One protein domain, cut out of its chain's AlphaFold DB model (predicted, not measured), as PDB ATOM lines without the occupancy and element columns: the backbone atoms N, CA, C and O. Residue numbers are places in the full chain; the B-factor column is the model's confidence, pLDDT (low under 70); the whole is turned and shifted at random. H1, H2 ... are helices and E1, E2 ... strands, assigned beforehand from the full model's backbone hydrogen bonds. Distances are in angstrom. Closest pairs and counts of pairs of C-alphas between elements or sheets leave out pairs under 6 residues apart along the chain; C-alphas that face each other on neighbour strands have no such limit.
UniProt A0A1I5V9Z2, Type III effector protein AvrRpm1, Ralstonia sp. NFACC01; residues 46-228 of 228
ATOM      1  N   SER A  46     -72.662  25.839  29.271       80.19
ATOM      2  CA  SER A  46     -72.783  26.527  27.979       80.19
ATOM      3  C   SER A  46     -72.310  27.984  28.053       80.19
ATOM      4  O   SER A  46     -71.633  28.457  27.144       80.19
ATOM      5  N   GLY A  47     -72.585  28.678  29.166       90.44
ATOM      6  CA  GLY A  47     -72.090  30.040  29.406       90.44
ATOM      7  C   GLY A  47     -70.564  30.139  29.546       90.44
ATOM      8  O   GLY A  47     -69.992  31.192  29.273       90.44
ATOM      9  N   LEU A  48     -69.892  29.046  29.920       94.75
ATOM     10  CA  LEU A  48     -68.437  28.996  30.087       94.75
ATOM     11  C   LEU A  48     -67.691  28.642  28.797       94.75
ATOM     12  O   LEU A  48     -66.483  28.843  28.738       94.75
ATOM     13  N   VAL A  49     -68.367  28.147  27.754       95.94
ATOM     14  CA  VAL A  49     -67.711  27.701  26.509       95.94
ATOM     15  C   VAL A  49     -66.883  28.806  25.834       95.94
ATOM     16  O   VAL A  49     -65.738  28.528  25.476       95.94
ATOM     17  N   PRO A  50     -67.367  30.057  25.673       95.81
ATOM     18  CA  PRO A  50     -66.556  31.121  25.073       95.81
ATOM     19  C   PRO A  50     -65.310  31.465  25.902       95.81
ATOM     20  O   PRO A  50     -64.242  31.707  25.346       95.81
ATOM     21  N   LEU A  51     -65.434  31.437  27.233       96.38
ATOM     22  CA  LEU A  51     -64.330  31.706  28.160       96.38
ATOM     23  C   LEU A  51     -63.301  30.574  28.120       96.38
ATOM     24  O   LEU A  51     -62.112  30.821  27.947       96.38
ATOM     25  N   ALA A  52     -63.771  29.327  28.172       96.94
ATOM     26  CA  ALA A  52     -62.934  28.146  28.031       96.94
ATOM     27  C   ALA A  52     -62.210  28.114  26.683       96.94
ATOM     28  O   ALA A  52     -61.055  27.708  26.629       96.94
ATOM     29  N   ARG A  53     -62.848  28.570  25.598       96.81
ATOM     30  CA  ARG A  53     -62.206  28.666  24.282       96.81
ATOM     31  C   ARG A  53     -61.028  29.630  24.312       96.81
ATOM     32  O   ARG A  53     -59.959  29.264  23.841       96.81
ATOM     33  N   ARG A  54     -61.204  30.804  24.919       96.50
ATOM     34  CA  ARG A  54     -60.126  31.783  25.074       96.50
ATOM     35  C   ARG A  54     -58.980  31.236  25.925       96.50
ATOM     36  O   ARG A  54     -57.842  31.270  25.486       96.50
ATOM     37  N   VAL A  55     -59.284  30.655  27.089       97.44
ATOM     38  CA  VAL A  55     -58.267  30.018  27.950       97.44
ATOM     39  C   VAL A  55     -57.543  28.899  27.203       97.44
ATOM     40  O   VAL A  55     -56.330  28.773  27.290       97.44
ATOM     41  N   TYR A  56     -58.268  28.091  26.433       96.31
ATOM     42  CA  TYR A  56     -57.666  27.049  25.612       96.31
ATOM     43  C   TYR A  56     -56.716  27.627  24.560       96.31
ATOM     44  O   TYR A  56     -55.603  27.128  24.431       96.31
ATOM     45  N   GLU A  57     -57.131  28.652  23.819       94.75
ATOM     46  CA  GLU A  57     -56.311  29.295  22.788       94.75
ATOM     47  C   GLU A  57     -55.062  29.959  23.386       94.75
ATOM     48  O   GLU A  57     -53.967  29.745  22.868       94.75
ATOM     49  N   ASP A  58     -55.207  30.658  24.515       95.31
ATOM     50  CA  ASP A  58     -54.119  31.364  25.204       95.31
ATOM     51  C   ASP A  58     -53.123  30.397  25.877       95.31
ATOM     52  O   ASP A  58     -51.919  30.653  25.909       95.31
ATOM     53  N   SER A  59     -53.600  29.257  26.391       96.19
ATOM     54  CA  SER A  59     -52.766  28.269  27.090       96.19
ATOM     55  C   SER A  59     -52.235  27.149  26.180       96.19
ATOM     56  O   SER A  59     -51.510  26.272  26.666       96.19
ATOM     57  N   THR A  60     -52.588  27.123  24.888       96.06
ATOM     58  CA  THR A  60     -52.150  26.075  23.950       96.06
ATOM     59  C   THR A  60     -50.865  26.461  23.229       96.06
ATOM     60  O   THR A  60     -50.787  27.491  22.567       96.06
ATOM     61  N   LEU A  61     -49.884  25.556  23.250       96.50
ATOM     62  CA  LEU A  61     -48.724  25.606  22.357       96.50
ATOM     63  C   LEU A  61     -48.704  24.392  21.427       96.50
ATOM     64  O   LEU A  61     -49.134  23.293  21.794       96.50
ATOM     65  N   TYR A  62     -48.169  24.592  20.228       95.69
ATOM     66  CA  TYR A  62     -48.124  23.626  19.137       95.69
ATOM     67  C   TYR A  62     -46.702  23.115  18.911       95.69
ATOM     68  O   TYR A  62     -45.748  23.885  18.946       95.69
ATOM     69  N   HIS A  63     -46.567  21.829  18.613       94.00
ATOM     70  CA  HIS A  63     -45.312  21.194  18.227       94.00
ATOM     71  C   HIS A  63     -45.490  20.490  16.880       94.00
ATOM     72  O   HIS A  63     -46.349  19.616  16.749       94.00
ATOM     73  N   GLY A  64     -44.691  20.880  15.888       91.81
ATOM     74  CA  GLY A  64     -44.625  20.213  14.590       91.81
ATOM     75  C   GLY A  64     -43.740  18.976  14.645       91.81
ATOM     76  O   GLY A  64     -42.623  19.039  15.149       91.81
ATOM     77  N   THR A  65     -44.234  17.851  14.133       89.69
ATOM     78  CA  THR A  65     -43.520  16.568  14.123       89.69
ATOM     79  C   THR A  65     -43.989  15.687  12.963       89.69
ATOM     80  O   THR A  65     -44.963  15.996  12.283       89.69
ATOM     81  N   LYS A  66     -43.332  14.542  12.769       88.00
ATOM     82  CA  LYS A  66     -43.808  13.443  11.920       88.00
ATOM     83  C   LYS A  66     -44.964  12.697  12.597       88.00
ATOM     84  O   LYS A  66     -44.959  12.529  13.825       88.00
ATOM     85  N   ARG A  67     -45.937  12.203  11.822       90.06
ATOM     86  CA  ARG A  67     -47.136  11.494  12.330       90.06
ATOM     87  C   ARG A  67     -46.805  10.302  13.228       90.06
ATOM     88  O   ARG A  67     -47.504  10.067  14.210       90.06
ATOM     89  N   GLU A  68     -45.737   9.577  12.923       88.56
ATOM     90  CA  GLU A  68     -45.289   8.394  13.671       88.56
ATOM     91  C   GLU A  68     -44.844   8.678  15.114       88.56
ATOM     92  O   GLU A  68     -44.959   7.803  15.971       88.56
ATOM     93  N   HIS A  69     -44.420   9.906  15.430       89.19
ATOM     94  CA  HIS A  69     -44.008  10.272  16.789       89.19
ATOM     95  C   HIS A  69     -45.182  10.653  17.698       89.19
ATOM     96  O   HIS A  69     -45.058  10.578  18.923       89.19
ATOM     97  N   VAL A  70     -46.337  11.024  17.132       90.94
ATOM     98  CA  VAL A  70     -47.504  11.499  17.897       90.94
ATOM     99  C   VAL A  70     -47.933  10.511  18.994       90.94
ATOM    100  O   VAL A  70     -48.127  10.955  20.130       90.94
ATOM    101  N   PRO A  71     -48.051   9.187  18.742       90.50
ATOM    102  CA  PRO A  71     -48.409   8.236  19.794       90.50
ATOM    103  C   PRO A  71     -47.391   8.196  20.941       90.50
ATOM    104  O   PRO A  71     -47.789   8.130  22.104       90.50
ATOM    105  N   SER A  72     -46.091   8.271  20.635       90.75
ATOM    106  CA  SER A  72     -45.033   8.266  21.653       90.75
ATOM    107  C   SER A  72     -45.083   9.527  22.514       90.75
ATOM    108  O   SER A  72     -45.078   9.418  23.740       90.75
ATOM    109  N   ILE A  73     -45.221  10.703  21.891       92.12
ATOM    110  CA  ILE A  73     -45.300  11.991  22.595       92.12
ATOM    111  C   ILE A  73     -46.546  12.043  23.488       92.12
ATOM    112  O   ILE A  73     -46.466  12.438  24.646       92.12
ATOM    113  N   ARG A  74     -47.704  11.580  23.001       91.25
ATOM    114  CA  ARG A  74     -48.932  11.517  23.815       91.25
ATOM    115  C   ARG A  74     -48.801  10.565  25.004       91.25
ATOM    116  O   ARG A  74     -49.327  10.858  26.073       91.25
ATOM    117  N   LYS A  75     -48.128   9.425  24.825       91.44
ATOM    118  CA  LYS A  75     -47.975   8.410  25.876       91.44
ATOM    119  C   LYS A  75     -46.948   8.815  26.933       91.44
ATOM    120  O   LYS A  75     -47.185   8.612  28.119       91.44
ATOM    121  N   ASN A  76     -45.808   9.344  26.500       91.50
ATOM    122  CA  ASN A  76     -44.629   9.524  27.349       91.50
ATOM    123  C   ASN A  76     -44.353  10.995  27.691       91.50
ATOM    124  O   ASN A  76     -43.530  11.271  28.561       91.50
ATOM    125  N   GLY A  77     -45.033  11.931  27.029       92.88
ATOM    126  CA  GLY A  77     -44.658  13.335  27.035       92.88
ATOM    127  C   GLY A  77     -43.466  13.605  26.118       92.88
ATOM    128  O   GLY A  77     -43.058  12.761  25.315       92.88
ATOM    129  N   PHE A  78     -42.897  14.794  26.262       92.56
ATOM    130  CA  PHE A  78     -41.630  15.153  25.647       92.56
ATOM    131  C   PHE A  78     -40.509  14.740  26.599       92.56
ATOM    132  O   PHE A  78     -40.476  15.205  27.736       92.56
ATOM    133  N   GLN A  79     -39.646  13.830  26.156       85.75
ATOM    134  CA  GLN A  79     -38.511  13.329  26.932       85.75
ATOM    135  C   GLN A  79     -37.244  13.474  26.104       85.75
ATOM    136  O   GLN A  79     -37.217  13.044  24.945       85.75
ATOM    137  N   LYS A  80     -36.194  14.035  26.701       73.19
ATOM    138  CA  LYS A  80     -34.908  14.237  26.032       73.19
ATOM    139  C   LYS A  80     -34.293  12.914  25.578       73.19
ATOM    140  O   LYS A  80     -33.817  12.814  24.455       73.19
ATOM    141  N   GLU A  81     -34.376  11.875  26.405       72.06
ATOM    142  CA  GLU A  81     -33.781  10.555  26.149       72.06
ATOM    143  C   GLU A  81     -34.459   9.810  24.991       72.06
ATOM    144  O   GLU A  81     -33.936   8.816  24.494       72.06
ATOM    145  N   ARG A  82     -35.647  10.265  24.579       68.31
ATOM    146  CA  ARG A  82     -36.446   9.675  23.496       68.31
ATOM    147  C   ARG A  82     -36.589  10.603  22.302       68.31
ATOM    148  O   ARG A  82     -37.417  10.354  21.425       68.31
ATOM    149  N   LYS A  83     -35.844  11.701  22.303       67.38
ATOM    150  CA  LYS A  83     -35.886  12.680  21.241       67.38
ATOM    151  C   LYS A  83     -35.069  12.157  20.064       67.38
ATOM    152  O   LYS A  83     -33.858  12.015  20.166       67.38
ATOM    153  N   SER A  84     -35.752  11.846  18.969       55.72
ATOM    154  CA  SER A  84     -35.135  11.719  17.651       55.72
ATOM    155  C   SER A  84     -34.972  13.112  17.042       55.72
ATOM    156  O   SER A  84     -35.702  14.042  17.400       55.72
ATOM    157  N   ASP A  85     -34.028  13.268  16.116       56.00
ATOM    158  CA  ASP A  85     -33.643  14.555  15.520       56.00
ATOM    159  C   ASP A  85     -34.758  15.212  14.667       56.00
ATOM    160  O   ASP A  85     -34.521  16.205  13.988       56.00
ATOM    161  N   GLY A  86     -36.000  14.714  14.696       57.50
ATOM    162  CA  GLY A  86     -37.209  15.434  14.283       57.50
ATOM    163  C   GLY A  86     -37.106  16.103  12.908       57.50
ATOM    164  O   GLY A  86     -36.918  15.433  11.892       57.50
ATOM    165  N   ALA A  87     -37.245  17.434  12.879       52.50
ATOM    166  CA  ALA A  87     -37.186  18.241  11.658       52.50
ATOM    167  C   ALA A  87     -35.795  18.288  10.991       52.50
ATOM    168  O   ALA A  87     -35.690  18.589   9.805       52.50
ATOM    169  N   THR A  88     -34.737  17.946  11.729       53.38
ATOM    170  CA  THR A  88     -33.370  17.819  11.207       53.38
ATOM    171  C   THR A  88     -33.071  16.429  10.627       53.38
ATOM    172  O   THR A  88     -32.223  16.314   9.749       53.38
ATOM    173  N   GLU A  89     -33.821  15.394  11.021       51.72
ATOM    174  CA  GLU A  89     -33.709  14.025  10.481       51.72
ATOM    175  C   GLU A  89     -34.497  13.824   9.174       51.72
ATOM    176  O   GLU A  89     -34.144  12.997   8.340       51.72
ATOM    177  N   GLY A  90     -35.591  14.571   8.986       49.41
ATOM    178  CA  GLY A  90     -36.556  14.422   7.885       49.41
ATOM    179  C   GLY A  90     -36.068  14.752   6.471       49.41
ATOM    180  O   GLY A  90     -36.873  14.804   5.550       49.41
ATOM    181  N   GLY A  91     -34.777  15.025   6.271       48.19
ATOM    182  CA  GLY A  91     -34.246  15.348   4.944       48.19
ATOM    183  C   GLY A  91     -34.590  16.754   4.436       48.19
ATOM    184  O   GLY A  91     -34.110  17.146   3.375       48.19
ATOM    185  N   GLY A  92     -35.280  17.583   5.229       47.78
ATOM    186  CA  GLY A  92     -35.405  19.029   5.000       47.78
ATOM    187  C   GLY A  92     -34.073  19.790   5.057       47.78
ATOM    188  O   GLY A  92     -34.075  21.014   4.962       47.78
ATOM    189  N   GLY A  93     -32.940  19.086   5.189       45.88
ATOM    190  CA  GLY A  93     -31.579  19.597   5.330       45.88
ATOM    191  C   GLY A  93     -31.236  20.727   4.364       45.88
ATOM    192  O   GLY A  93     -30.705  21.729   4.808       45.88
ATOM    193  N   ASN A  94     -31.626  20.664   3.087       43.31
ATOM    194  CA  ASN A  94     -31.322  21.749   2.140       43.31
ATOM    195  C   ASN A  94     -32.116  23.046   2.385       43.31
ATOM    196  O   ASN A  94     -31.616  24.123   2.073       43.31
ATOM    197  N   PHE A  95     -33.318  22.978   2.969       47.09
ATOM    198  CA  PHE A  95     -34.095  24.161   3.373       47.09
ATOM    199  C   PHE A  95     -33.739  24.611   4.803       47.09
ATOM    200  O   PHE A  95     -33.702  25.803   5.108       47.09
ATOM    201  N   MET A  96     -33.403  23.639   5.654       49.53
ATOM    202  CA  MET A  96     -32.872  23.793   7.008       49.53
ATOM    203  C   MET A  96     -31.413  24.264   7.046       49.53
ATOM    204  O   MET A  96     -30.965  24.681   8.102       49.53
ATOM    205  N   MET A  97     -30.687  24.305   5.924       44.78
ATOM    206  CA  MET A  97     -29.393  25.004   5.808       44.78
ATOM    207  C   MET A  97     -29.524  26.526   6.028       44.78
ATOM    208  O   MET A  97     -28.517  27.226   6.083       44.78
ATOM    209  N   ARG A  98     -30.753  27.050   6.196       47.75
ATOM    210  CA  ARG A  98     -31.017  28.382   6.778       47.75
ATOM    211  C   ARG A  98     -30.843  28.428   8.303       47.75
ATOM    212  O   ARG A  98     -30.663  29.515   8.843       47.75
ATOM    213  N   PHE A  99     -30.874  27.296   9.003       50.75
ATOM    214  CA  PHE A  99     -30.476  27.211  10.404       50.75
ATOM    215  C   PHE A  99     -28.957  27.073  10.471       50.75
ATOM    216  O   PHE A  99     -28.353  26.248   9.790       50.75
ATOM    217  N   SER A 100     -28.329  27.905  11.299       53.62
ATOM    218  CA  SER A 100     -26.902  27.776  11.598       53.62
ATOM    219  C   SER A 100     -26.584  26.368  12.127       53.62
ATOM    220  O   SER A 100     -27.462  25.681  12.653       53.62
ATOM    221  N   SER A 101     -25.319  25.942  12.066       56.25
ATOM    222  CA  SER A 101     -24.873  24.698  12.716       56.25
ATOM    223  C   SER A 101     -25.300  24.618  14.193       56.25
ATOM    224  O   SER A 101     -25.646  23.545  14.680       56.25
ATOM    225  N   GLY A 102     -25.382  25.766  14.880       57.97
ATOM    226  CA  GLY A 102     -25.915  25.876  16.240       57.97
ATOM    227  C   GLY A 102     -27.415  25.576  16.369       57.97
ATOM    228  O   GLY A 102     -27.841  25.087  17.414       57.97
ATOM    229  N   GLY A 103     -28.214  25.803  15.323       58.41
ATOM    230  CA  GLY A 103     -29.636  25.449  15.272       58.41
ATOM    231  C   GLY A 103     -29.873  23.939  15.194       58.41
ATOM    232  O   GLY A 103     -30.765  23.430  15.865       58.41
ATOM    233  N   VAL A 104     -29.022  23.208  14.463       61.50
ATOM    234  CA  VAL A 104     -29.072  21.734  14.388       61.50
ATOM    235  C   VAL A 104     -28.629  21.094  15.707       61.50
ATOM    236  O   VAL A 104     -29.233  20.138  16.179       61.50
ATOM    237  N   THR A 105     -27.609  21.631  16.376       61.28
ATOM    238  CA  THR A 105     -27.253  21.141  17.720       61.28
ATOM    239  C   THR A 105     -28.335  21.487  18.748       61.28
ATOM    240  O   THR A 105     -28.685  20.669  19.595       61.28
ATOM    241  N   ALA A 106     -28.945  22.671  18.668       60.00
ATOM    242  CA  ALA A 106     -30.049  23.025  19.557       60.00
ATOM    243  C   ALA A 106     -31.302  22.159  19.319       60.00
ATOM    244  O   ALA A 106     -32.001  21.834  20.289       60.00
ATOM    245  N   SER A 107     -31.546  21.724  18.072       67.06
ATOM    246  CA  SER A 107     -32.652  20.832  17.698       67.06
ATOM    247  C   SER A 107     -32.527  19.425  18.265       67.06
ATOM    248  O   SER A 107     -33.555  18.760  18.354       67.06
ATOM    249  N   SER A 108     -31.358  18.995  18.757       69.56
ATOM    250  CA  SER A 108     -31.182  17.747  19.522       69.56
ATOM    251  C   SER A 108     -31.249  17.969  21.042       69.56
ATOM    252  O   SER A 108     -31.735  17.111  21.775       69.56
ATOM    253  N   GLU A 109     -31.005  19.189  21.531       78.88
ATOM    254  CA  GLU A 109     -31.070  19.512  22.968       78.88
ATOM    255  C   GLU A 109     -32.425  20.010  23.497       78.88
ATOM    256  O   GLU A 109     -32.706  19.794  24.675       78.88
ATOM    257  N   HIS A 110     -33.267  20.647  22.669       86.38
ATOM    258  CA  HIS A 110     -34.512  21.291  23.134       86.38
ATOM    259  C   HIS A 110     -35.804  20.748  22.516       86.38
ATOM    260  O   HIS A 110     -35.854  20.429  21.331       86.38
ATOM    261  N   HIS A 111     -36.893  20.713  23.271       90.06
ATOM    262  CA  HIS A 111     -38.234  20.560  22.721       90.06
ATOM    263  C   HIS A 111     -38.742  21.909  22.218       90.06
ATOM    264  O   HIS A 111     -38.759  22.879  22.971       90.06
ATOM    265  N   TYR A 112     -39.147  21.958  20.950       91.00
ATOM    266  CA  TYR A 112     -39.622  23.175  20.297       91.00
ATOM    267  C   TYR A 112     -41.142  23.244  20.309       91.00
ATOM    268  O   TYR A 112     -41.824  22.271  19.993       91.00
ATOM    269  N   LEU A 113     -41.673  24.406  20.648       94.50
ATOM    270  CA  LEU A 113     -43.092  24.709  20.723       94.50
ATOM    271  C   LEU A 113     -43.332  26.055  20.040       94.50
ATOM    272  O   LEU A 113     -42.426  26.873  19.920       94.50
ATOM    273  N   SER A 114     -44.559  26.322  19.621       94.69
ATOM    274  CA  SER A 114     -44.937  27.640  19.125       94.69
ATOM    275  C   SER A 114     -46.351  27.999  19.536       94.69
ATOM    276  O   SER A 114     -47.230  27.139  19.543       94.69
ATOM    277  N   SER A 115     -46.595  29.275  19.829       93.38
ATOM    278  CA  SER A 115     -47.965  29.796  19.922       93.38
ATOM    279  C   SER A 115     -48.599  30.000  18.538       93.38
ATOM    280  O   SER A 115     -49.819  30.081  18.422       93.38
ATOM    281  N   SER A 116     -47.807  29.996  17.456       93.06
ATOM    282  CA  SER A 116     -48.323  30.006  16.086       93.06
ATOM    283  C   SER A 116     -48.535  28.589  15.569       93.06
ATOM    284  O   SER A 116     -47.594  27.858  15.248       93.06
ATOM    285  N   ARG A 117     -49.809  28.222  15.389       91.81
ATOM    286  CA  ARG A 117     -50.188  26.972  14.716       91.81
ATOM    287  C   ARG A 117     -49.584  26.882  13.316       91.81
ATOM    288  O   ARG A 117     -49.173  25.798  12.919       91.81
ATOM    289  N   GLN A 118     -49.526  27.991  12.573       90.75
ATOM    290  CA  GLN A 118     -48.980  27.994  11.215       90.75
ATOM    291  C   GLN A 118     -47.484  27.676  11.214       90.75
ATOM    292  O   GLN A 118     -47.063  26.790  10.482       90.75
ATOM    293  N   MET A 119     -46.708  28.318  12.087       88.19
ATOM    294  CA  MET A 119     -45.277  28.041  12.219       88.19
ATOM    295  C   MET A 119     -45.026  26.580  12.612       88.19
ATOM    296  O   MET A 119     -44.184  25.908  12.026       88.19
ATOM    297  N   ALA A 120     -45.802  26.042  13.557       91.88
ATOM    298  CA  ALA A 120     -45.688  24.635  13.932       91.88
ATOM    299  C   ALA A 120     -46.045  23.680  12.774       91.88
ATOM    300  O   ALA A 120     -45.422  22.628  12.648       91.88
ATOM    301  N   LYS A 121     -47.002  24.035  11.900       91.19
ATOM    302  CA  LYS A 121     -47.260  23.267  10.668       91.19
ATOM    303  C   LYS A 121     -46.068  23.302   9.726       91.19
ATOM    304  O   LYS A 121     -45.771  22.288   9.109       91.19
ATOM    305  N   ASP A 122     -45.377  24.431   9.640       86.88
ATOM    306  CA  ASP A 122     -44.211  24.563   8.771       86.88
ATOM    307  C   ASP A 122     -43.079  23.654   9.258       86.88
ATOM    308  O   ASP A 122     -42.513  22.896   8.477       86.88
ATOM    309  N   PHE A 123     -42.851  23.608  10.574       85.94
ATOM    310  CA  PHE A 123     -41.949  22.634  11.193       85.94
ATOM    311  C   PHE A 123     -42.383  21.178  10.993       85.94
ATOM    312  O   PHE A 123     -41.529  20.319  10.788       85.94
ATOM    313  N   ALA A 124     -43.686  20.887  11.008       89.69
ATOM    314  CA  ALA A 124     -44.185  19.549  10.693       89.69
ATOM    315  C   ALA A 124     -43.875  19.152   9.241       89.69
ATOM    316  O   ALA A 124     -43.413  18.040   9.009       89.69
ATOM    317  N   MET A 125     -44.061  20.072   8.286       87.69
ATOM    318  CA  MET A 125     -43.720  19.864   6.872       87.69
ATOM    319  C   MET A 125     -42.214  19.704   6.649       87.69
ATOM    320  O   MET A 125     -41.808  18.916   5.801       87.69
ATOM    321  N   TYR A 126     -41.377  20.417   7.411       81.00
ATOM    322  CA  TYR A 126     -39.926  20.200   7.391       81.00
ATOM    323  C   TYR A 126     -39.531  18.837   7.965       81.00
ATOM    324  O   TYR A 126     -38.552  18.247   7.511       81.00
ATOM    325  N   ALA A 127     -40.271  18.346   8.960       81.88
ATOM    326  CA  ALA A 127     -40.016  17.046   9.558       81.88
ATOM    327  C   ALA A 127     -40.432  15.894   8.654       81.88
ATOM    328  O   ALA A 127     -39.669  14.948   8.514       81.88
ATOM    329  N   ASP A 128     -41.616  15.948   8.064       84.44
ATOM    330  CA  ASP A 128     -42.085  14.932   7.129       84.44
ATOM    331  C   ASP A 128     -43.173  15.556   6.249       84.44
ATOM    332  O   ASP A 128     -44.291  15.761   6.727       84.44
ATOM    333  N   PRO A 129     -42.866  15.905   4.988       86.06
ATOM    334  CA  PRO A 129     -43.845  16.517   4.098       86.06
ATOM    335  C   PRO A 129     -44.935  15.542   3.640       86.06
ATOM    336  O   PRO A 129     -46.014  15.996   3.259       86.06
ATOM    337  N   ASP A 130     -44.685  14.232   3.695       87.69
ATOM    338  CA  ASP A 130     -45.651  13.208   3.294       87.69
ATOM    339  C   ASP A 130     -46.619  12.890   4.439       87.69
ATOM    340  O   ASP A 130     -47.800  12.593   4.226       87.69
ATOM    341  N   ARG A 131     -46.126  12.935   5.682       90.31
ATOM    342  CA  ARG A 131     -46.895  12.596   6.888       90.31
ATOM    343  C   ARG A 131     -46.678  13.603   8.024       90.31
ATOM    344  O   ARG A 131     -46.355  13.198   9.151       90.31
ATOM    345  N   PRO A 132     -46.948  14.899   7.796       91.56
ATOM    346  CA  PRO A 132     -46.815  15.914   8.827       91.56
ATOM    347  C   PRO A 132     -47.871  15.719   9.922       91.56
ATOM    348  O   PRO A 132     -48.983  15.203   9.713       91.56
ATOM    349  N   ALA A 133     -47.525  16.139  11.132       91.94
ATOM    350  CA  ALA A 133     -48.431  16.133  12.261       91.94
ATOM    351  C   ALA A 133     -48.155  17.265  13.249       91.94
ATOM    352  O   ALA A 133     -47.043  17.770  13.393       91.94
ATOM    353  N   LEU A 134     -49.201  17.608  13.992       92.75
ATOM    354  CA  LEU A 134     -49.149  18.563  15.078       92.75
ATOM    355  C   LEU A 134     -49.462  17.848  16.382       92.75
ATOM    356  O   LEU A 134     -50.416  17.081  16.488       92.75
ATOM    357  N   VAL A 135     -48.698  18.175  17.409       93.69
ATOM    358  CA  VAL A 135     -49.049  17.908  18.796       93.69
ATOM    359  C   VAL A 135     -49.460  19.229  19.427       93.69
ATOM    360  O   VAL A 135     -48.838  20.262  19.193       93.69
ATOM    361  N   ARG A 136     -50.533  19.207  20.216       94.50
ATOM    362  CA  ARG A 136     -50.957  20.348  21.032       94.50
ATOM    363  C   ARG A 136     -50.650  20.058  22.485       94.50
ATOM    364  O   ARG A 136     -50.813  18.928  22.947       94.50
ATOM    365  N   THR A 137     -50.257  21.096  23.195       95.75
ATOM    366  CA  THR A 137     -50.076  21.074  24.640       95.75
ATOM    367  C   THR A 137     -51.053  22.035  25.299       95.75
ATOM    368  O   THR A 137     -51.656  22.852  24.611       95.75
ATOM    369  N   ILE A 138     -51.231  21.938  26.613       96.44
ATOM    370  CA  ILE A 138     -52.041  22.877  27.388       96.44
ATOM    371  C   ILE A 138     -51.291  23.279  28.653       96.44
ATOM    372  O   ILE A 138     -50.734  22.419  29.326       96.44
ATOM    373  N   GLY A 139     -51.251  24.573  28.968       96.50
ATOM    374  CA  GLY A 139     -50.681  25.107  30.210       96.50
ATOM    375  C   GLY A 139     -49.152  25.055  30.309       96.50
ATOM    376  O   GLY A 139     -48.604  25.437  31.337       96.50
ATOM    377  N   VAL A 140     -48.434  24.614  29.271       96.75
ATOM    378  CA  VAL A 140     -46.961  24.486  29.301       96.75
ATOM    379  C   VAL A 140     -46.282  25.824  29.593       96.75
ATOM    380  O   VAL A 140     -45.398  25.869  30.441       96.75
ATOM    381  N   ALA A 141     -46.749  26.916  28.977       93.44
ATOM    382  CA  ALA A 141     -46.173  28.253  29.151       93.44
ATOM    383  C   ALA A 141     -46.146  28.740  30.611       93.44
ATOM    384  O   ALA A 141     -45.285  29.531  30.976       93.44
ATOM    385  N   ASN A 142     -47.058  28.239  31.448       92.25
ATOM    386  CA  ASN A 142     -47.162  28.620  32.854       92.25
ATOM    387  C   ASN A 142     -46.498  27.623  33.819       92.25
ATOM    388  O   ASN A 142     -46.525  27.856  35.026       92.25
ATOM    389  N   ASN A 143     -45.989  26.488  33.332       93.75
ATOM    390  CA  ASN A 143     -45.554  25.370  34.182       93.75
ATOM    391  C   ASN A 143     -44.178  24.794  33.810       93.75
ATOM    392  O   ASN A 143     -43.626  24.010  34.575       93.75
ATOM    393  N   VAL A 144     -43.636  25.153  32.649       94.38
ATOM    394  CA  VAL A 144     -42.335  24.697  32.152       94.38
ATOM    395  C   VAL A 144     -41.513  25.924  31.785       94.38
ATOM    396  O   VAL A 144     -42.055  26.894  31.255       94.38
ATOM    397  N   HIS A 145     -40.208  25.894  32.057       94.38
ATOM    398  CA  HIS A 145     -39.334  26.988  31.664       94.38
ATOM    399  C   HIS A 145     -39.155  26.984  30.141       94.38
ATOM    400  O   HIS A 145     -38.607  26.038  29.574       94.38
ATOM    401  N   LEU A 146     -39.647  28.034  29.483       93.50
ATOM    402  CA  LEU A 146     -39.525  28.242  28.042       93.50
ATOM    403  C   LEU A 146     -38.613  29.438  27.773       93.50
ATOM    404  O   LEU A 146     -38.745  30.481  28.411       93.50
ATOM    405  N   GLU A 147     -37.751  29.305  26.774       93.44
ATOM    406  CA  GLU A 147     -36.958  30.400  26.220       93.44
ATOM    407  C   GLU A 147     -37.334  30.638  24.753       93.44
ATOM    408  O   GLU A 147     -37.726  29.710  24.042       93.44
ATOM    409  N   SER A 148     -37.235  31.884  24.292       90.75
ATOM    410  CA  SER A 148     -37.363  32.195  22.866       90.75
ATOM    411  C   SER A 148     -36.235  31.530  22.086       90.75
ATOM    412  O   SER A 148     -35.087  31.528  22.533       90.75
ATOM    413  N   ASP A 149     -36.544  30.972  20.916       83.75
ATOM    414  CA  ASP A 149     -35.508  30.392  20.068       83.75
ATOM    415  C   ASP A 149     -34.672  31.504  19.398       83.75
ATOM    416  O   ASP A 149     -35.203  32.263  18.594       83.75
ATOM    417  N   PRO A 150     -33.358  31.614  19.671       81.31
ATOM    418  CA  PRO A 150     -32.493  32.643  19.099       81.31
ATOM    419  C   PRO A 150     -32.231  32.466  17.596       81.31
ATOM    420  O   PRO A 150     -31.607  33.333  16.989       81.31
ATOM    421  N   TYR A 151     -32.642  31.341  17.003       72.44
ATOM    422  CA  TYR A 151     -32.380  31.013  15.599       72.44
ATOM    423  C   TYR A 151     -33.588  31.200  14.683       72.44
ATOM    424  O   TYR A 151     -33.440  31.078  13.468       72.44
ATOM    425  N   SER A 152     -34.766  31.485  15.236       69.12
ATOM    426  CA  SER A 152     -35.971  31.730  14.456       69.12
ATOM    427  C   SER A 152     -36.619  33.046  14.865       69.12
ATOM    428  O   SER A 152     -36.735  33.380  16.040       69.12
ATOM    429  N   GLU A 153     -37.043  33.821  13.871       68.94
ATOM    430  CA  GLU A 153     -37.867  34.995  14.125       68.94
ATOM    431  C   GLU A 153     -39.298  34.551  14.452       68.94
ATOM    432  O   GLU A 153     -39.886  33.720  13.754       68.94
ATOM    433  N   GLY A 154     -39.885  35.134  15.498       74.25
ATOM    434  CA  GLY A 154     -41.295  34.955  15.830       74.25
ATOM    435  C   GLY A 154     -41.564  34.015  17.015       74.25
ATOM    436  O   GLY A 154     -40.743  33.898  17.919       74.25
ATOM    437  N   PRO A 155     -42.758  33.396  17.080       85.56
ATOM    438  CA  PRO A 155     -43.287  32.760  18.292       85.56
ATOM    439  C   PRO A 155     -42.704  31.371  18.592       85.56
ATOM    440  O   PRO A 155     -43.402  30.518  19.147       85.56
ATOM    441  N   ALA A 156     -41.471  31.093  18.179       87.56
ATOM    442  CA  ALA A 156     -40.800  29.844  18.491       87.56
ATOM    443  C   ALA A 156     -40.246  29.892  19.919       87.56
ATOM    444  O   ALA A 156     -39.497  30.792  20.304       87.56
ATOM    445  N   LEU A 157     -40.635  28.896  20.701       92.75
ATOM    446  CA  LEU A 157     -40.205  28.687  22.072       92.75
ATOM    447  C   LEU A 157     -39.504  27.340  22.153       92.75
ATOM    448  O   LEU A 157     -39.841  26.401  21.427       92.75
ATOM    449  N   ARG A 158     -38.550  27.221  23.063       91.62
ATOM    450  CA  ARG A 158     -37.831  25.976  23.285       91.62
ATOM    451  C   ARG A 158     -37.568  25.744  24.764       91.62
ATOM    452  O   ARG A 158     -37.560  26.676  25.562       91.62
ATOM    453  N   THR A 159     -37.369  24.488  25.134       92.19
ATOM    454  CA  THR A 159     -37.004  24.097  26.500       92.19
ATOM    455  C   THR A 159     -36.128  22.861  26.496       92.19
ATOM    456  O   THR A 159     -36.280  22.001  25.630       92.19
ATOM    457  N   ARG A 160     -35.211  22.763  27.457       90.44
ATOM    458  CA  ARG A 160     -34.448  21.531  27.716       90.44
ATOM    459  C   ARG A 160     -35.188  20.579  28.656       90.44
ATOM    460  O   ARG A 160     -34.787  19.423  28.773       90.44
ATOM    461  N   ASP A 161     -36.238  21.063  29.313       92.38
ATOM    462  CA  ASP A 161     -36.989  20.302  30.298       92.38
ATOM    463  C   ASP A 161     -37.939  19.322  29.612       92.38
ATOM    464  O   ASP A 161     -38.567  19.624  28.593       92.38
ATOM    465  N   SER A 162     -38.092  18.144  30.210       92.88
ATOM    466  CA  SER A 162     -39.138  17.207  29.813       92.88
ATOM    467  C   SER A 162     -40.520  17.805  30.083       92.88
ATOM    468  O   SER A 162     -40.760  18.403  31.132       92.88
ATOM    469  N   ILE A 163     -41.465  17.575  29.174       95.31
ATOM    470  CA  ILE A 163     -42.861  17.996  29.337       95.31
ATOM    471  C   ILE A 163     -43.700  16.746  29.605       95.31
ATOM    472  O   ILE A 163     -43.844  15.912  28.705       95.31
ATOM    473  N   PRO A 164     -44.280  16.587  30.809       94.94
ATOM    474  CA  PRO A 164     -45.051  15.397  31.151       94.94
ATOM    475  C   PRO A 164     -46.257  15.172  30.224       94.94
ATOM    476  O   PRO A 164     -46.878  16.138  29.769       94.94
ATOM    477  N   PRO A 165     -46.693  13.914  30.015       94.38
ATOM    478  CA  PRO A 165     -47.835  13.595  29.151       94.38
ATOM    479  C   PRO A 165     -49.150  14.248  29.609       94.38
ATOM    480  O   PRO A 165     -50.053  14.437  28.803       94.38
ATOM    481  N   ALA A 166     -49.260  14.647  30.882       95.19
ATOM    482  CA  ALA A 166     -50.415  15.383  31.400       95.19
ATOM    483  C   ALA A 166     -50.659  16.726  30.687       95.19
ATOM    484  O   ALA A 166     -51.810  17.148  30.580       95.19
ATOM    485  N   TYR A 167     -49.601  17.358  30.171       96.38
ATOM    486  CA  TYR A 167     -49.670  18.610  29.416       96.38
ATOM    487  C   TYR A 167     -49.911  18.384  27.920       96.38
ATOM    488  O   TYR A 167     -50.121  19.346  27.188       96.38
ATOM    489  N   VAL A 168     -49.888  17.135  27.443       94.56
ATOM    490  CA  VAL A 168     -50.077  16.793  26.030       94.56
ATOM    491  C   VAL A 168     -51.541  16.453  25.767       94.56
ATOM    492  O   VAL A 168     -52.159  15.630  26.449       94.56
ATOM    493  N   LEU A 169     -52.121  17.078  24.746       92.38
ATOM    494  CA  LEU A 169     -53.505  16.831  24.372       92.38
ATOM    495  C   LEU A 169     -53.621  15.587  23.480       92.38
ATOM    496  O   LEU A 169     -53.030  15.487  22.401       92.38
ATOM    497  N   GLY A 170     -54.418  14.623  23.945       86.62
ATOM    498  CA  GLY A 170     -54.939  13.525  23.127       86.62
ATOM    499  C   GLY A 170     -56.122  13.976  22.266       86.62
ATOM    500  O   GLY A 170     -56.478  15.148  22.282       86.62
ATOM    501  N   SER A 171     -56.769  13.058  21.543       83.38
ATOM    502  CA  SER A 171     -57.963  13.395  20.745       83.38
ATOM    503  C   SER A 171     -59.079  13.992  21.609       83.38
ATOM    504  O   SER A 171     -59.311  13.543  22.740       83.38
ATOM    505  N   LYS A 172     -59.849  14.932  21.046       86.56
ATOM    506  CA  LYS A 172     -61.058  15.477  21.692       86.56
ATOM    507  C   LYS A 172     -62.162  14.428  21.908       86.56
ATOM    508  O   LYS A 172     -63.146  14.693  22.587       86.56
ATOM    509  N   ARG A 173     -62.016  13.236  21.324       85.25
ATOM    510  CA  ARG A 173     -62.935  12.099  21.503       85.25
ATOM    511  C   ARG A 173     -62.529  11.185  22.662       85.25
ATOM    512  O   ARG A 173     -63.260  10.261  22.996       85.25
ATOM    513  N   SER A 174     -61.361  11.417  23.264       79.69
ATOM    514  CA  SER A 174     -60.896  10.650  24.422       79.69
ATOM    515  C   SER A 174     -61.513  11.170  25.728       79.69
ATOM    516  O   SER A 174     -61.812  12.366  25.829       79.69
ATOM    517  N   PRO A 175     -61.683  10.321  26.759       78.62
ATOM    518  CA  PRO A 175     -62.128  10.770  28.073       78.62
ATOM    519  C   PRO A 175     -61.258  11.898  28.642       78.62
ATOM    520  O   PRO A 175     -60.086  12.065  28.283       78.62
ATOM    521  N   ALA A 176     -61.834  12.681  29.552       74.00
ATOM    522  CA  ALA A 176     -61.078  13.643  30.342       74.00
ATOM    523  C   ALA A 176     -60.001  12.895  31.148       74.00
ATOM    524  O   ALA A 176     -60.319  12.013  31.944       74.00
ATOM    525  N   GLY A 177     -58.731  13.213  30.892       83.25
ATOM    526  CA  GLY A 177     -57.583  12.586  31.547       83.25
ATOM    527  C   GLY A 177     -56.864  13.565  32.469       83.25
ATOM    528  O   GLY A 177     -57.448  14.538  32.941       83.25
ATOM    529  N   ALA A 178     -55.563  13.359  32.677       91.69
ATOM    530  CA  ALA A 178     -54.731  14.279  33.458       91.69
ATOM    531  C   ALA A 178     -54.768  15.733  32.930       91.69
ATOM    532  O   ALA A 178     -54.725  16.670  33.725       91.69
ATOM    533  N   ASN A 179     -54.967  15.922  31.619       93.12
ATOM    534  CA  ASN A 179     -55.143  17.239  30.992       93.12
ATOM    535  C   ASN A 179     -56.350  18.035  31.515       93.12
ATOM    536  O   ASN A 179     -56.321  19.260  31.471       93.12
ATOM    537  N   ALA A 180     -57.382  17.384  32.060       95.12
ATOM    538  CA  ALA A 180     -58.511  18.093  32.658       95.12
ATOM    539  C   ALA A 180     -58.118  18.833  33.945       95.12
ATOM    540  O   ALA A 180     -58.661  19.900  34.218       95.12
ATOM    541  N   LYS A 181     -57.161  18.297  34.719       96.62
ATOM    542  CA  LYS A 181     -56.619  18.983  35.903       96.62
ATOM    543  C   LYS A 181     -55.800  20.201  35.485       96.62
ATOM    544  O   LYS A 181     -56.044  21.283  35.995       96.62
ATOM    545  N   VAL A 182     -54.927  20.041  34.488       97.44
ATOM    546  CA  VAL A 182     -54.144  21.161  33.941       97.44
ATOM    547  C   VAL A 182     -55.072  22.261  33.424       97.44
ATOM    548  O   VAL A 182     -54.918  23.418  33.789       97.44
ATOM    549  N   PHE A 183     -56.089  21.910  32.634       97.31
ATOM    550  CA  PHE A 183     -57.017  22.901  32.092       97.31
ATOM    551  C   PHE A 183     -57.891  23.562  33.164       97.31
ATOM    552  O   PHE A 183     -58.181  24.748  33.064       97.31
ATOM    553  N   ARG A 184     -58.278  22.830  34.216       97.38
ATOM    554  CA  ARG A 184     -58.935  23.417  35.390       97.38
ATOM    555  C   ARG A 184     -58.059  24.496  36.021       97.38
ATOM    556  O   ARG A 184     -58.558  25.573  36.315       97.38
ATOM    557  N   ASP A 185     -56.774  24.214  36.210       97.88
ATOM    558  CA  ASP A 185     -55.852  25.156  36.845       97.88
ATOM    559  C   ASP A 185     -55.645  26.403  35.962       97.88
ATOM    560  O   ASP A 185     -55.578  27.521  36.469       97.88
ATOM    561  N   GLU A 186     -55.631  26.247  34.633       98.12
ATOM    562  CA  GLU A 186     -55.604  27.378  33.692       98.12
ATOM    563  C   GLU A 186     -56.911  28.198  33.719       98.12
ATOM    564  O   GLU A 186     -56.864  29.427  33.748       98.12
ATOM    565  N   MET A 187     -58.078  27.547  33.806       97.88
ATOM    566  CA  MET A 187     -59.367  28.231  34.007       97.88
ATOM    567  C   MET A 187     -59.390  29.012  35.326       97.88
ATOM    568  O   MET A 187     -59.825  30.163  35.355       97.88
ATOM    569  N   GLN A 188     -58.860  28.426  36.403       97.25
ATOM    570  CA  GLN A 188     -58.769  29.080  37.706       97.25
ATOM    571  C   GLN A 188     -57.856  30.310  37.657       97.25
ATOM    572  O   GLN A 188     -58.227  31.359  38.181       97.25
ATOM    573  N   LYS A 189     -56.698  30.222  36.986       96.62
ATOM    574  CA  LYS A 189     -55.807  31.376  36.753       96.62
ATOM    575  C   LYS A 189     -56.494  32.492  35.963       96.62
ATOM    576  O   LYS A 189     -56.225  33.662  36.214       96.62
ATOM    577  N   ALA A 190     -57.409  32.142  35.061       96.19
ATOM    578  CA  ALA A 190     -58.248  33.093  34.334       96.19
ATOM    579  C   ALA A 190     -59.439  33.638  35.157       96.19
ATOM    580  O   ALA A 190     -60.231  34.426  34.644       96.19
ATOM    581  N   GLY A 191     -59.573  33.252  36.432       96.56
ATOM    582  CA  GLY A 191     -60.633  33.718  37.329       96.56
ATOM    583  C   GLY A 191     -61.931  32.910  37.250       96.56
ATOM    584  O   GLY A 191     -62.983  33.399  37.664       96.56
ATOM    585  N   HIS A 192     -61.885  31.687  36.717       95.62
ATOM    586  CA  HIS A 192     -63.047  30.818  36.559       95.62
ATOM    587  C   HIS A 192     -62.891  29.534  37.375       95.62
ATOM    588  O   HIS A 192     -62.111  28.650  37.024       95.62
ATOM    589  N   ASP A 193     -63.666  29.415  38.452       95.06
ATOM    590  CA  ASP A 193     -63.691  28.202  39.266       95.06
ATOM    591  C   ASP A 193     -64.600  27.142  38.630       95.06
ATOM    592  O   ASP A 193     -65.784  27.373  38.368       95.06
ATOM    593  N   VAL A 194     -64.025  25.977  38.347       95.31
ATOM    594  CA  VAL A 194     -64.710  24.833  37.748       95.31
ATOM    595  C   VAL A 194     -64.195  23.549  38.383       95.31
ATOM    596  O   VAL A 194     -63.015  23.402  38.697       95.31
ATOM    597  N   SER A 195     -65.063  22.551  38.519       95.31
ATOM    598  CA  SER A 195     -64.607  21.212  38.895       95.31
ATOM    599  C   SER A 195     -63.740  20.597  37.790       95.31
ATOM    600  O   SER A 195     -63.898  20.893  36.604       95.31
ATOM    601  N   THR A 196     -62.880  19.639  38.145       95.19
ATOM    602  CA  THR A 196     -62.081  18.878  37.165       95.19
ATOM    603  C   THR A 196     -62.952  18.214  36.093       95.19
ATOM    604  O   THR A 196     -62.563  18.137  34.929       95.19
ATOM    605  N   LYS A 197     -64.156  17.751  36.461       92.94
ATOM    606  CA  LYS A 197     -65.109  17.155  35.515       92.94
ATOM    607  C   LYS A 197     -65.601  18.185  34.494       92.94
ATOM    608  O   LYS A 197     -65.586  17.896  33.301       92.94
ATOM    609  N   GLN A 198     -65.987  19.377  34.954       94.56
ATOM    610  CA  GLN A 198     -66.419  20.478  34.087       94.56
ATOM    611  C   GLN A 198     -65.279  20.957  33.185       94.56
ATOM    612  O   GLN A 198     -65.484  21.102  31.985       94.56
ATOM    613  N   ALA A 199     -64.066  21.118  33.724       95.75
ATOM    614  CA  ALA A 199     -62.884  21.451  32.933       95.75
ATOM    615  C   ALA A 199     -62.618  20.405  31.843       95.75
ATOM    616  O   ALA A 199     -62.363  20.757  30.697       95.75
ATOM    617  N   GLY A 200     -62.746  19.115  32.165       94.75
ATOM    618  CA  GLY A 200     -62.634  18.038  31.186       94.75
ATOM    619  C   GLY A 200     -63.671  18.138  30.064       94.75
ATOM    620  O   GLY A 200     -63.315  17.999  28.898       94.75
ATOM    621  N   GLN A 201     -64.934  18.412  30.398       92.94
ATOM    622  CA  GLN A 201     -66.003  18.601  29.409       92.94
ATOM    623  C   GLN A 201     -65.747  19.827  28.526       92.94
ATOM    624  O   GLN A 201     -65.777  19.714  27.302       92.94
ATOM    625  N   LEU A 202     -65.426  20.971  29.136       95.00
ATOM    626  CA  LEU A 202     -65.110  22.212  28.429       95.00
ATOM    627  C   LEU A 202     -63.901  22.041  27.510       95.00
ATOM    628  O   LEU A 202     -63.966  22.434  26.352       95.00
ATOM    629  N   LEU A 203     -62.831  21.392  27.983       94.69
ATOM    630  CA  LEU A 203     -61.647  21.118  27.173       94.69
ATOM    631  C   LEU A 203     -62.010  20.316  25.919       94.69
ATOM    632  O   LEU A 203     -61.569  20.665  24.834       94.69
ATOM    633  N   ARG A 204     -62.836  19.267  26.031       92.31
ATOM    634  CA  ARG A 204     -63.257  18.466  24.865       92.31
ATOM    635  C   ARG A 204     -64.158  19.227  23.899       92.31
ATOM    636  O   ARG A 204     -64.081  18.988  22.692       92.31
ATOM    637  N   GLU A 205     -64.954  20.151  24.420       92.19
ATOM    638  CA  GLU A 205     -65.805  21.025  23.618       92.19
ATOM    639  C   GLU A 205     -64.976  22.007  22.778       92.19
ATOM    640  O   GLU A 205     -65.181  22.132  21.567       92.19
ATOM    641  N   VAL A 206     -63.996  22.673  23.394       92.62
ATOM    642  CA  VAL A 206     -63.255  23.771  22.748       92.62
ATOM    643  C   VAL A 206     -62.003  23.318  22.004       92.62
ATOM    644  O   VAL A 206     -61.560  24.012  21.088       92.62
ATOM    645  N   GLN A 207     -61.449  22.159  22.363       90.94
ATOM    646  CA  GLN A 207     -60.218  21.652  21.780       90.94
ATOM    647  C   GLN A 207     -60.350  21.443  20.266       90.94
ATOM    648  O   GLN A 207     -61.264  20.772  19.774       90.94
ATOM    649  N   SER A 208     -59.344  21.926  19.535       82.62
ATOM    650  CA  SER A 208     -59.110  21.521  18.149       82.62
ATOM    651  C   SER A 208     -58.401  20.160  18.112       82.62
ATOM    652  O   SER A 208     -57.407  19.955  18.817       82.62
ATOM    653  N   ASP A 209     -58.920  19.202  17.334       74.44
ATOM    654  CA  ASP A 209     -58.264  17.897  17.185       74.44
ATOM    655  C   ASP A 209     -57.067  18.020  16.233       74.44
ATOM    656  O   ASP A 209     -57.110  18.761  15.250       74.44
ATOM    657  N   SER A 210     -55.983  17.318  16.551       65.25
ATOM    658  CA  SER A 210     -54.776  17.323  15.731       65.25
ATOM    659  C   SER A 210     -54.820  16.336  14.571       65.25
ATOM    660  O   SER A 210     -54.025  16.444  13.642       65.25
ATOM    661  N   GLU A 211     -55.730  15.359  14.616       62.50
ATOM    662  CA  GLU A 211     -55.903  14.411  13.511       62.50
ATOM    663  C   GLU A 211     -56.534  15.068  12.270       62.50
ATOM    664  O   GLU A 211     -56.285  14.606  11.161       62.50
ATOM    665  N   ASP A 212     -57.258  16.180  12.457       70.38
ATOM    666  CA  ASP A 212     -57.990  16.913  11.412       70.38
ATOM    667  C   ASP A 212     -57.206  18.130  10.870       70.38
ATOM    668  O   ASP A 212     -57.757  19.017  10.215       70.38
ATOM    669  N   ASP A 213     -55.908  18.233  11.176       84.25
ATOM    670  CA  ASP A 213     -55.075  19.310  10.650       84.25
ATOM    671  C   ASP A 213     -54.859  19.153   9.138       84.25
ATOM    672  O   ASP A 213     -54.236  18.198   8.685       84.25
ATOM    673  N   ALA A 214     -55.320  20.138   8.364       88.12
ATOM    674  CA  ALA A 214     -54.952  20.273   6.957       88.12
ATOM    675  C   ALA A 214     -53.536  20.855   6.818       88.12
ATOM    676  O   ALA A 214     -53.202  21.846   7.486       88.12
ATOM    677  N   TYR A 215     -52.734  20.274   5.931       89.44
ATOM    678  CA  TYR A 215     -51.389  20.733   5.580       89.44
ATOM    679  C   TYR A 215     -51.354  21.121   4.099       89.44
ATOM    680  O   TYR A 215     -52.130  20.558   3.323       89.44
ATOM    681  N   PRO A 216     -50.506  22.091   3.706       86.38
ATOM    682  CA  PRO A 216     -50.289  22.385   2.294       86.38
ATOM    683  C   PRO A 216     -49.689  21.171   1.580       86.38
ATOM    684  O   PRO A 216     -49.047  20.328   2.214       86.38
ATOM    685  N   SER A 217     -49.846  21.106   0.258       86.31
ATOM    686  CA  SER A 217     -49.053  20.161  -0.533       86.31
ATOM    687  C   SER A 217     -47.557  20.496  -0.440       86.31
ATOM    688  O   SER A 217     -47.175  21.619  -0.093       86.31
ATOM    689  N   HIS A 218     -46.690  19.532  -0.759       83.06
ATOM    690  CA  HIS A 218     -45.243  19.765  -0.761       83.06
ATOM    691  C   HIS A 218     -44.845  20.914  -1.707       83.06
ATOM    692  O   HIS A 218     -44.067  21.789  -1.326       83.06
ATOM    693  N   ASP A 219     -45.455  20.977  -2.894       82.19
ATOM    694  CA  ASP A 219     -45.202  22.033  -3.877       82.19
ATOM    695  C   ASP A 219     -45.670  23.408  -3.383       82.19
ATOM    696  O   ASP A 219     -44.934  24.391  -3.486       82.19
ATOM    697  N   GLU A 220     -46.866  23.494  -2.789       85.06
ATOM    698  CA  GLU A 220     -47.365  24.731  -2.171       85.06
ATOM    699  C   GLU A 220     -46.438  25.208  -1.048       85.06
ATOM    700  O   GLU A 220     -46.136  26.401  -0.936       85.06
ATOM    701  N   PHE A 221     -45.960  24.268  -0.231       84.88
ATOM    702  CA  PHE A 221     -45.047  24.541   0.866       84.88
ATOM    703  C   PHE A 221     -43.700  25.091   0.380       84.88
ATOM    704  O   PHE A 221     -43.231  26.100   0.919       84.88
ATOM    705  N   ILE A 222     -43.104  24.472  -0.645       80.12
ATOM    706  CA  ILE A 222     -41.859  24.939  -1.271       80.12
ATOM    707  C   ILE A 222     -42.068  26.326  -1.885       80.12
ATOM    708  O   ILE A 222     -41.307  27.253  -1.603       80.12
ATOM    709  N   MET A 223     -43.121  26.502  -2.686       80.00
ATOM    710  CA  MET A 223     -43.381  27.751  -3.405       80.00
ATOM    711  C   MET A 223     -43.594  28.937  -2.463       80.00
ATOM    712  O   MET A 223     -43.131  30.039  -2.758       80.00
ATOM    713  N   ARG A 224     -44.242  28.723  -1.309       80.62
ATOM    714  CA  ARG A 224     -44.407  29.769  -0.292       80.62
ATOM    715  C   ARG A 224     -43.069  30.268   0.253       80.62
ATOM    716  O   ARG A 224     -42.943  31.457   0.520       80.62
ATOM    717  N   HIS A 225     -42.084  29.389   0.410       71.69
ATOM    718  CA  HIS A 225     -40.805  29.758   1.012       71.69
ATOM    719  C   HIS A 225     -39.712  30.137   0.003       71.69
ATOM    720  O   HIS A 225     -38.715  30.730   0.408       71.69
ATOM    721  N   LEU A 226     -39.886  29.827  -1.288       67.31
ATOM    722  CA  LEU A 226     -39.030  30.325  -2.374       67.31
ATOM    723  C   LEU A 226     -39.408  31.738  -2.850       67.31
ATOM    724  O   LEU A 226     -38.597  32.401  -3.486       67.31
ATOM    725  N   ARG A 227     -40.640  32.191  -2.579       58.31
ATOM    726  CA  ARG A 227     -41.132  33.537  -2.931       58.31
ATOM    727  C   ARG A 227     -40.916  34.588  -1.831       58.31
ATOM    728  O   ARG A 227     -41.407  35.703  -1.986       58.31
ATOM    729  N   GLY A 228     -40.259  34.207  -0.734       50.75
ATOM    730  CA  GLY A 228     -39.901  35.090   0.380       50.75
ATOM    731  C   GLY A 228     -38.581  35.797   0.143       50.75
ATOM    732  O   GLY A 228     -37.614  35.091  -0.225       50.75
TER     733      GLY A 228
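What this domain is: This is residues 46 to 228 of the 228 residues of the protein "Type III effector protein AvrRpm1" of Ralstonia sp. NFACC01 (UniProt A0A1I5V9Z2). An elongated body has a core of two strand pairs, E1 with E3 and E2 with E4, set side by side where E1 comes close to E2; H6 packs on E1 and E3, and H2 packs on E3. At one end of the long axis H1, H7 and H8 make a knot of crossed helices; at the other end lie the small helices H3, H4 and H5, and a tail runs back from H8 to H9, beyond H6. The printed part has 183 residues with nine named helices and four named strands, in the order H1 E1 H2 H3 H4 H5 E2 H6 E3 E4 H7 H8 H9; both two-stranded sheets are antiparallel and the class is mixed, helices and strands. It is compact, with a radius of gyration of the C-alphas of 16.6 A and spans of 49 by 31 by 27 A.

Where its parts are: H1, residues 46 to 59, begins at C-alpha 46 (-72.783, 26.527, 27.979) and measures 20.1 A. E1, residues 60 to 66, measures 19.3 A and is followed by H2, residues 67 to 76. H3 is residues 86 to 89, H4 93 to 96, H5 101 to 109 and E2 111 to 114. H6, residues 117 to 127, measures 15.1 A. E3, residues 132 to 138, measures 20.5 A and ends at C-alpha 138 (-52.041, 22.877, 27.388). E4 is residues 156 to 159. H7, residues 178 to 189, measures 17.4 A, and H8, residues 196 to 206, 15.3 A. H9, residues 218 to 226, ends at C-alpha 226 (-39.030, 30.325, -2.374).

How they stand to each other: H1 touches H8, closest at the C-alphas of Arg 53 and Val 206, 5.2 A, about perpendicular at 79 degrees. H7 touches H8 at 90 degrees, about perpendicular, closest at the C-alphas of Ala 180 and Gly 200, 4.4 A. E1 and E3 are antiparallel, with N 63 and O 135 2.8 A apart, within hydrogen-bond range. The closest C-alphas of E1 and E2 are those of His 63 and Leu 113, 4.8 A. H2 and E3 come within 4.8 A at the C-alphas of Arg 67 and Ala 133. H3 touches H5, closest at the C-alphas of Thr 88 and Val 104, 6.6 A; H4 is close to H3 but not clearly touching, 7.3 A. E2 and E4 are antiparallel, with N 113 and O 157 2.8 A apart. The closest C-alphas of E1 and H6 are those of Gly 64 and Ala 124, 4.0 A. H9 and H6 only just touch, with 3 pairs of C-alphas within 8 A, the closest those of Met 125 and Phe 221, 7.7 A. Every O i to N i+4 pair is within hydrogen-bond range in H6, H7 and H8, but 8 of 10 in H1, 4 of 6 in H2 and 4 of 5 in H5 and H9; H3 and H4 are too short for such a pair.

The domain as a whole: The C-alphas farthest apart, those of Gly 47 and Ser 101, are 50.4 A apart. The printed part has no cut. The links E3 to E4, E4 to H7 and H8 to H9 are long. The mean pLDDT of the printed part is 84.0; residues 82 to 108, 152 to 153, 210 to 211 and 226 to 228 are under 70.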